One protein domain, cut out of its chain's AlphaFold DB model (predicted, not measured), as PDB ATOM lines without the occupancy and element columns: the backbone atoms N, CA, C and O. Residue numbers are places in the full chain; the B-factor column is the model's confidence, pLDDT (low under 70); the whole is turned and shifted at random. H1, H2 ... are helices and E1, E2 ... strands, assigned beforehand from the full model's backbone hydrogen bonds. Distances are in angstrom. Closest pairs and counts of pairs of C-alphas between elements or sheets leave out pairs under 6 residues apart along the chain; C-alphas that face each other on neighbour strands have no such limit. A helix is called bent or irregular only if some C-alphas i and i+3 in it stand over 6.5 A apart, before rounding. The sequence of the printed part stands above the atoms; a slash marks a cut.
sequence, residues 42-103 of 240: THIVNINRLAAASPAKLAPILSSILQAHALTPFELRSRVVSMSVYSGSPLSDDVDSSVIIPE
ATOM      1  N   THR A  42      -3.293  19.672  16.973       83.62
ATOM      2  CA  THR A  42      -3.598  21.040  16.536       83.62
ATOM      3  C   THR A  42      -2.572  21.503  15.509       83.62
ATOM      4  O   THR A  42      -1.380  21.576  15.797       83.62
ATOM      5  N   HIS A  43      -3.046  21.855  14.317       86.19
ATOM      6  CA  HIS A  43      -2.256  22.457  13.251       86.19
ATOM      7  C   HIS A  43      -2.499  23.964  13.232       86.19
ATOM      8  O   HIS A  43      -3.620  24.418  13.011       86.19
ATOM      9  N   ILE A  44      -1.445  24.746  13.434       84.81
ATOM     10  CA  ILE A  44      -1.488  26.204  13.310       84.81
ATOM     11  C   ILE A  44      -0.955  26.557  11.924       84.81
ATOM     12  O   ILE A  44       0.213  26.323  11.619       84.81
ATOM     13  N   VAL A  45      -1.820  27.096  11.071       86.31
ATOM     14  CA  VAL A  45      -1.511  27.407   9.674       86.31
ATOM     15  C   VAL A  45      -1.748  28.887   9.443       86.31
ATOM     16  O   VAL A  45      -2.844  29.372   9.658       86.31
ATOM     17  N   ASN A  46      -0.755  29.620   8.956       86.75
ATOM     18  CA  ASN A  46      -0.997  30.956   8.417       86.75
ATOM     19  C   ASN A  46      -1.223  30.825   6.904       86.75
ATOM     20  O   ASN A  46      -0.267  30.602   6.156       86.75
ATOM     21  N   ILE A  47      -2.478  30.936   6.454       86.94
ATOM     22  CA  ILE A  47      -2.832  30.731   5.038       86.94
ATOM     23  C   ILE A  47      -2.126  31.748   4.133       86.94
ATOM     24  O   ILE A  47      -1.673  31.379   3.052       86.94
ATOM     25  N   ASN A  48      -1.941  32.990   4.589       84.81
ATOM     26  CA  ASN A  48      -1.261  34.023   3.800       84.81
ATOM     27  C   ASN A  48       0.215  33.670   3.553       84.81
ATOM     28  O   ASN A  48       0.711  33.805   2.436       84.81
ATOM     29  N   ARG A  49       0.920  33.159   4.571       86.19
ATOM     30  CA  ARG A  49       2.308  32.688   4.417       86.19
ATOM     31  C   ARG A  49       2.395  31.423   3.569       86.19
ATOM     32  O   ARG A  49       3.316  31.305   2.765       86.19
ATOM     33  N   LEU A  50       1.439  30.503   3.714       86.69
ATOM     34  CA  LEU A  50       1.364  29.302   2.879       86.69
ATOM     35  C   LEU A  50       1.153  29.666   1.402       86.69
ATOM     36  O   LEU A  50       1.822  29.102   0.539       86.69
ATOM     37  N   ALA A  51       0.280  30.638   1.123       87.06
ATOM     38  CA  ALA A  51       0.035  31.151  -0.220       87.06
ATOM     39  C   ALA A  51       1.298  31.744  -0.845       87.06
ATOM     40  O   ALA A  51       1.631  31.416  -1.980       87.06
ATOM     41  N   ALA A  52       2.017  32.574  -0.085       86.19
ATOM     42  CA  ALA A  52       3.240  33.218  -0.550       86.19
ATOM     43  C   ALA A  52       4.374  32.213  -0.810       86.19
ATOM     44  O   ALA A  52       5.097  32.339  -1.794       86.19
ATOM     45  N   ALA A  53       4.531  31.205   0.053       91.94
ATOM     46  CA  ALA A  53       5.630  30.245  -0.041       91.94
ATOM     47  C   ALA A  53       5.351  29.065  -0.987       91.94
ATOM     48  O   ALA A  53       6.280  28.402  -1.446       91.94
ATOM     49  N   SER A  54       4.086  28.711  -1.222       90.75
ATOM     50  CA  SER A  54       3.716  27.492  -1.955       90.75
ATOM     51  C   SER A  54       2.350  27.614  -2.650       90.75
ATOM     52  O   SER A  54       1.424  26.862  -2.328       90.75
ATOM     53  N   PRO A  55       2.208  28.501  -3.651       87.62
ATOM     54  CA  PRO A  55       0.927  28.759  -4.317       87.62
ATOM     55  C   PRO A  55       0.322  27.508  -4.977       87.62
ATOM     56  O   PRO A  55      -0.888  27.292  -4.903       87.62
ATOM     57  N   ALA A  56       1.154  26.619  -5.531       90.56
ATOM     58  CA  ALA A  56       0.704  25.367  -6.146       90.56
ATOM     59  C   ALA A  56      -0.044  24.434  -5.171       90.56
ATOM     60  O   ALA A  56      -0.907  23.670  -5.597       90.56
ATOM     61  N   LYS A  57       0.240  24.510  -3.862       87.50
ATOM     62  CA  LYS A  57      -0.458  23.706  -2.843       87.50
ATOM     63  C   LYS A  57      -1.847  24.254  -2.504       87.50
ATOM     64  O   LYS A  57      -2.698  23.485  -2.069       87.50
ATOM     65  N   LEU A  58      -2.088  25.553  -2.702       87.31
ATOM     66  CA  LEU A  58      -3.397  26.172  -2.453       87.31
ATOM     67  C   LEU A  58      -4.358  26.049  -3.632       87.31
ATOM     68  O   LEU A  58      -5.563  25.972  -3.410       87.31
ATOM     69  N   ALA A  59      -3.847  26.008  -4.862       82.94
ATOM     70  CA  ALA A  59      -4.665  25.912  -6.069       82.94
ATOM     71  C   ALA A  59      -5.767  24.823  -6.017       82.94
ATOM     72  O   ALA A  59      -6.928  25.161  -6.275       82.94
ATOM     73  N   PRO A  60      -5.491  23.555  -5.636       89.19
ATOM     74  CA  PRO A  60      -6.539  22.530  -5.567       89.19
ATOM     75  C   PRO A  60      -7.566  22.789  -4.453       89.19
ATOM     76  O   PRO A  60      -8.747  22.478  -4.617       89.19
ATOM     77  N   ILE A  61      -7.150  23.404  -3.341       89.25
ATOM     78  CA  ILE A  61      -8.038  23.751  -2.221       89.25
ATOM     79  C   ILE A  61      -9.007  24.856  -2.649       89.25
ATOM     80  O   ILE A  61     -10.216  24.716  -2.479       89.25
ATOM     81  N   LEU A  62      -8.490  25.925  -3.264       86.81
ATOM     82  CA  LEU A  62      -9.308  27.018  -3.796       86.81
ATOM     83  C   LEU A  62     -10.297  26.513  -4.851       86.81
ATOM     84  O   LEU A  62     -11.472  26.865  -4.807       86.81
ATOM     85  N   SER A  63      -9.844  25.634  -5.748       86.62
ATOM     86  CA  SER A  63     -10.706  25.021  -6.766       86.62
ATOM     87  C   SER A  63     -11.849  24.217  -6.140       86.62
ATOM     88  O   SER A  63     -12.989  24.326  -6.582       86.62
ATOM     89  N   SER A  64     -11.570  23.471  -5.066       89.69
ATOM     90  CA  SER A  64     -12.585  22.690  -4.345       89.69
ATOM     91  C   SER A  64     -13.625  23.585  -3.660       89.69
ATOM     92  O   SER A  64     -14.814  23.281  -3.694       89.69
ATOM     93  N   ILE A  65     -13.200  24.715  -3.082       88.50
ATOM     94  CA  ILE A  65     -14.109  25.709  -2.487       88.50
ATOM     95  C   ILE A  65     -15.027  26.309  -3.560       88.50
ATOM     96  O   ILE A  65     -16.236  26.400  -3.351       88.50
ATOM     97  N   LEU A  66     -14.472  26.686  -4.718       85.25
ATOM     98  CA  LEU A  66     -15.247  27.229  -5.838       85.25
ATOM     99  C   LEU A  66     -16.250  26.210  -6.386       85.25
ATOM    100  O   LEU A  66     -17.400  26.557  -6.643       85.25
ATOM    101  N   GLN A  67     -15.841  24.948  -6.520       86.75
ATOM    102  CA  GLN A  67     -16.728  23.871  -6.952       86.75
ATOM    103  C   GLN A  67     -17.869  23.644  -5.952       86.75
ATOM    104  O   GLN A  67     -19.023  23.534  -6.361       86.75
ATOM    105  N   ALA A  68     -17.568  23.612  -4.650       89.38
ATOM    106  CA  ALA A  68     -18.583  23.484  -3.610       89.38
ATOM    107  C   ALA A  68     -19.580  24.653  -3.651       89.38
ATOM    108  O   ALA A  68     -20.783  24.418  -3.601       89.38
ATOM    109  N   HIS A  69     -19.096  25.887  -3.834       84.12
ATOM    110  CA  HIS A  69     -19.947  27.068  -3.999       84.12
ATOM    111  C   HIS A  69     -20.850  26.976  -5.237       84.12
ATOM    112  O   HIS A  69     -22.024  27.320  -5.171       84.12
ATOM    113  N   ALA A  70     -20.324  26.495  -6.366       79.25
ATOM    114  CA  ALA A  70     -21.100  26.353  -7.598       79.25
ATOM    115  C   ALA A  70     -22.232  25.318  -7.469       79.25
ATOM    116  O   ALA A  70     -23.296  25.497  -8.057       79.25
ATOM    117  N   LEU A  71     -22.009  24.243  -6.705       90.12
ATOM    118  CA  LEU A  71     -23.006  23.197  -6.456       90.12
ATOM    119  C   LEU A  71     -24.012  23.592  -5.369       90.12
ATOM    120  O   LEU A  71     -25.190  23.248  -5.448       90.12
ATOM    121  N   THR A  72     -23.552  24.271  -4.322       88.81
ATOM    122  CA  THR A  72     -24.372  24.726  -3.198       88.81
ATOM    123  C   THR A  72     -23.849  26.088  -2.747       88.81
ATOM    124  O   THR A  72     -22.915  26.150  -1.941       88.81
ATOM    125  N   PRO A  73     -24.415  27.188  -3.278       84.44
ATOM    126  CA  PRO A  73     -23.953  28.529  -2.953       84.44
ATOM    127  C   PRO A  73     -24.053  28.788  -1.454       84.44
ATOM    128  O   PRO A  73     -25.139  28.798  -0.880       84.44
ATOM    129  N   PHE A  74     -22.905  28.981  -0.811       82.94
ATOM    130  CA  PHE A  74     -22.862  29.458   0.565       82.94
ATOM    131  C   PHE A  74     -22.993  30.982   0.589       82.94
ATOM    132  O   PHE A  74     -22.387  31.682  -0.228       82.94
ATOM    133  N   GLU A  75     -23.763  31.500   1.543       79.38
ATOM    134  CA  GLU A  75     -23.895  32.938   1.757       79.38
ATOM    135  C   GLU A  75     -22.769  33.438   2.663       79.38
ATOM    136  O   GLU A  75     -22.605  32.990   3.797       79.38
ATOM    137  N   LEU A  76     -21.977  34.377   2.152       81.94
ATOM    138  CA  LEU A  76     -21.043  35.158   2.957       81.94
ATOM    139  C   LEU A  76     -21.674  36.514   3.246       81.94
ATOM    140  O   LEU A  76     -22.302  37.100   2.361       81.94
ATOM    141  N   ARG A  77     -21.432  37.080   4.431       81.44
ATOM    142  CA  ARG A  77     -21.747  38.494   4.677       81.44
ATOM    143  C   ARG A  77     -20.777  39.345   3.866       81.44
ATOM    144  O   ARG A  77     -19.665  39.641   4.302       81.44
ATOM    145  N   SER A  78     -21.164  39.650   2.634       81.94
ATOM    146  CA  SER A  78     -20.323  40.333   1.659       81.94
ATOM    147  C   SER A  78     -20.667  41.811   1.567       81.94
ATOM    148  O   SER A  78     -21.843  42.171   1.504       81.94
ATOM    149  N   ARG A  79     -19.650  42.662   1.448       83.19
ATOM    150  CA  ARG A  79     -19.830  44.054   1.023       83.19
ATOM    151  C   ARG A  79     -19.410  44.214  -0.433       83.19
ATOM    152  O   ARG A  79     -18.294  43.850  -0.794       83.19
ATOM    153  N   VAL A  80     -20.269  44.807  -1.252       81.00
ATOM    154  CA  VAL A  80     -19.925  45.191  -2.625       81.00
ATOM    155  C   VAL A  80     -19.261  46.569  -2.610       81.00
ATOM    156  O   VAL A  80     -19.786  47.502  -2.005       81.00
ATOM    157  N   VAL A  81     -18.101  46.698  -3.253       85.50
ATOM    158  CA  VAL A  81     -17.325  47.945  -3.321       85.50
ATOM    159  C   VAL A  81     -16.951  48.221  -4.775       85.50
ATOM    160  O   VAL A  81     -16.499  47.321  -5.480       85.50
ATOM    161  N   SER A  82     -17.121  49.464  -5.233       83.56
ATOM    162  CA  SER A  82     -16.608  49.877  -6.545       83.56
ATOM    163  C   SER A  82     -15.079  49.832  -6.558       83.56
ATOM    164  O   SER A  82     -14.436  50.272  -5.602       83.56
ATOM    165  N   MET A  83     -14.490  49.354  -7.656       83.19
ATOM    166  CA  MET A  83     -13.039  49.346  -7.865       83.19
ATOM    167  C   MET A  83     -12.424  50.745  -7.701       83.19
ATOM    168  O   MET A  83     -11.324  50.856  -7.169       83.19
ATOM    169  N   SER A  84     -13.136  51.810  -8.089       81.94
ATOM    170  CA  SER A  84     -12.665  53.200  -7.953       81.94
ATOM    171  C   SER A  84     -12.528  53.658  -6.495       81.94
ATOM    172  O   SER A  84     -11.747  54.559  -6.198       81.94
ATOM    173  N   VAL A  85     -13.261  53.020  -5.577       80.62
ATOM    174  CA  VAL A  85     -13.319  53.355  -4.145       80.62
ATOM    175  C   VAL A  85     -12.488  52.374  -3.302       80.62
ATOM    176  O   VAL A  85     -12.289  52.581  -2.103       80.62
ATOM    177  N   TYR A  86     -11.974  51.292  -3.895       82.50
ATOM    178  CA  TYR A  86     -11.208  50.289  -3.163       82.50
ATOM    179  C   TYR A  86      -9.800  50.794  -2.804       82.50
ATOM    180  O   TYR A  86      -8.945  50.978  -3.665       82.50
ATOM    181  N   SER A  87      -9.544  50.968  -1.505       75.88
ATOM    182  CA  SER A  87      -8.279  51.494  -0.964       75.88
ATOM    183  C   SER A  87      -7.326  50.426  -0.406       75.88
ATOM    184  O   SER A  87      -6.341  50.766   0.244       75.88
ATOM    185  N   GLY A  88      -7.617  49.131  -0.594       73.75
ATOM    186  CA  GLY A  88      -6.790  48.046  -0.042       73.75
ATOM    187  C   GLY A  88      -6.890  47.860   1.479       73.75
ATOM    188  O   GLY A  88      -6.057  47.174   2.066       73.75
ATOM    189  N   SER A  89      -7.884  48.470   2.131       69.69
ATOM    190  CA  SER A  89      -8.068  48.348   3.582       69.69
ATOM    191  C   SER A  89      -8.520  46.932   3.986       69.69
ATOM    192  O   SER A  89      -9.281  46.310   3.241       69.69
ATOM    193  N   PRO A  90      -8.094  46.411   5.158       68.88
ATOM    194  CA  PRO A  90      -8.541  45.111   5.655       68.88
ATOM    195  C   PRO A  90     -10.068  45.031   5.762       68.88
ATOM    196  O   PRO A  90     -10.731  46.034   6.026       68.88
ATOM    197  N   LEU A  91     -10.614  43.821   5.612       69.88
ATOM    198  CA  LEU A  91     -12.013  43.552   5.950       69.88
ATOM    199  C   LEU A  91     -12.278  43.932   7.412       69.88
ATOM    200  O   LEU A  91     -11.475  43.596   8.288       69.88
ATOM    201  N   SER A  92     -13.398  44.618   7.640       72.19
ATOM    202  CA  SER A  92     -13.949  44.852   8.974       72.19
ATOM    203  C   SER A  92     -14.447  43.531   9.573       72.19
ATOM    204  O   SER A  92     -14.787  42.607   8.836       72.19
ATOM    205  N   ASP A  93     -14.483  43.426  10.902       73.31
ATOM    206  CA  ASP A  93     -14.841  42.188  11.613       73.31
ATOM    207  C   ASP A  93     -16.312  41.758  11.407       73.31
ATOM    208  O   ASP A  93     -16.695  40.642  11.761       73.31
ATOM    209  N   ASP A  94     -17.149  42.631  10.844       79.69
ATOM    210  CA  ASP A  94     -18.563  42.393  10.540       79.69
ATOM    211  C   ASP A  94     -18.822  41.817   9.134       79.69
ATOM    212  O   ASP A  94     -19.946  41.397   8.855       79.69
ATOM    213  N   VAL A  95     -17.800  41.753   8.268       80.44
ATOM    214  CA  VAL A  95     -17.903  41.244   6.892       80.44
ATOM    215  C   VAL A  95     -16.976  40.052   6.654       80.44
ATOM    216  O   VAL A  95     -15.784  40.086   6.950       80.44
ATOM    217  N   ASP A  96     -17.518  38.999   6.045       80.88
ATOM    218  CA  ASP A  96     -16.773  37.777   5.725       80.88
ATOM    219  C   ASP A  96     -16.066  37.889   4.359       80.88
ATOM    220  O   ASP A  96     -15.106  37.170   4.083       80.88
ATOM    221  N   SER A  97     -16.520  38.799   3.485       82.56
ATOM    222  CA  SER A  97     -15.914  39.050   2.171       82.56
ATOM    223  C   SER A  97     -16.165  40.470   1.648       82.56
ATOM    224  O   SER A  97     -17.084  41.173   2.074       82.56
ATOM    225  N   SER A  98     -15.343  40.910   0.693       82.12
ATOM    226  CA  SER A  98     -15.614  42.099  -0.121       82.12
ATOM    227  C   SER A  98     -15.576  41.731  -1.598       82.12
ATOM    228  O   SER A  98     -14.598  41.154  -2.066       82.12
ATOM    229  N   VAL A  99     -16.637  42.075  -2.322       81.25
ATOM    230  CA  VAL A  99     -16.751  41.881  -3.770       81.25
ATOM    231  C   VAL A  99     -16.423  43.205  -4.436       81.25
ATOM    232  O   VAL A  99     -17.142  44.190  -4.264       81.25
ATOM    233  N   ILE A 100     -15.317  43.236  -5.171       82.94
ATOM    234  CA  ILE A 100     -14.869  44.437  -5.872       82.94
ATOM    235  C   ILE A 100     -15.430  44.390  -7.289       82.94
ATOM    236  O   ILE A 100     -15.104  43.483  -8.052       82.94
ATOM    237  N   ILE A 101     -16.284  45.353  -7.630       79.50
ATOM    238  CA  ILE A 101     -16.901  45.442  -8.954       79.50
ATOM    239  C   ILE A 101     -16.204  46.557  -9.742       79.50
ATOM    240  O   ILE A 101     -16.168  47.695  -9.267       79.50
ATOM    241  N   PRO A 102     -15.634  46.272 -10.926       78.69
ATOM    242  CA  PRO A 102     -15.127  47.317 -11.806       78.69
ATOM    243  C   PRO A 102     -16.266  48.250 -12.251       78.69
ATOM    244  O   PRO A 102     -17.369  47.791 -12.543       78.69
ATOM    245  N   GLU A 103     -16.009  49.561 -12.303       76.56
ATOM    246  CA  GLU A 103     -16.952  50.523 -12.898       76.56
ATOM    247  C   GLU A 103     -17.213  50.192 -14.378       76.56
ATOM    248  O   GLU A 103     -16.387  49.526 -15.011       76.56
TER     249      GLU A 103
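What this domain is: This is residues 42 to 103 of the 240 residues of an uncharacterized protein of Hydnomerulius pinastri MD-312 (UniProt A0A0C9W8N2). The printed part is an open arch in two lobes: one lobe holds the long helix H2 with the short helix H1 and the strand E1 at its first end, the other holds the small two-stranded sheet of E2 and E3 with the loop of residues 83 to 96. Residues 72 to 77 cross from the far end of H2 to the sheet, and the space between H1 and the sheet is left open. There are 62 residues, with two named helices and three named strands in the order E1, H1, H2, E2, E3; the sheet's order is E2, E3, parallel, and the class is mixed, helices and strands. The whole is loose, with a radius of gyration of the C-alphas of 14.3 A and spans of 37 by 28 by 23 A.

Where its parts are: Find C-alpha 42 at (-3.598, 21.040, 16.536); here E1 begins, residues 42 to 45. Next comes H1, residues 47 to 53, 9.9 A from first to last C-alpha. H2, residues 55 to 71, begins at C-alpha 55 at (0.927, 28.759, -4.317) and runs 24.7 A, nearly along falling x. H2 is irregular, but only just: C-alphas 57 and 60 are 6.8 A apart. E2, residues 78 to 82, is 13.1 A long, and E3, residues 97 to 101, is 12.9 A long and ends at C-alpha 101 at (-16.901, 45.442, -8.954).

How they stand to each other: Start at E1, which pairs with no named strand; it and H1 meet only through their link. H1 and H2 only just touch, only at the corner by their link, with 3 pairs of C-alphas within 8 A. H2 touches H1 with residues 57 to 58 alone, and the closest C-alphas are those of Ala 51 and Leu 58, 6.4 A apart. The two helices run opposite ways at a steep tilt of 42 degrees. Every O i to N i+4 pair is within hydrogen-bond range in H1, and 11 of 13 are in H2. Farther on, look at E2 and E3: they are parallel neighbours, 28 degrees between their directions, and C-alphas 78 and 97, which face each other, are 4.6 A apart. Within hydrogen-bond range are N 79 and O 97, 3.0 A, and N 99 and O 79, 2.9 A. H1 is apart from E2 and E3, and H2 is apart from E3.

The domain as a whole: The C-alphas of Thr 42 and Glu 103 are the two farthest apart, at 43.7 A. The printed part has no cut. The link from E2 to E3, 14 residues, is long; the link from H2 to E2, 6 residues, is short. Residues 52 to 57, of which 55 to 57 belong to H2, and residues 66 to 73, of which 66 to 71 belong to H2, stand free. The mean pLDDT of the printed part is 83.2, and the model's confidence is under 70 at residues 89 to 91.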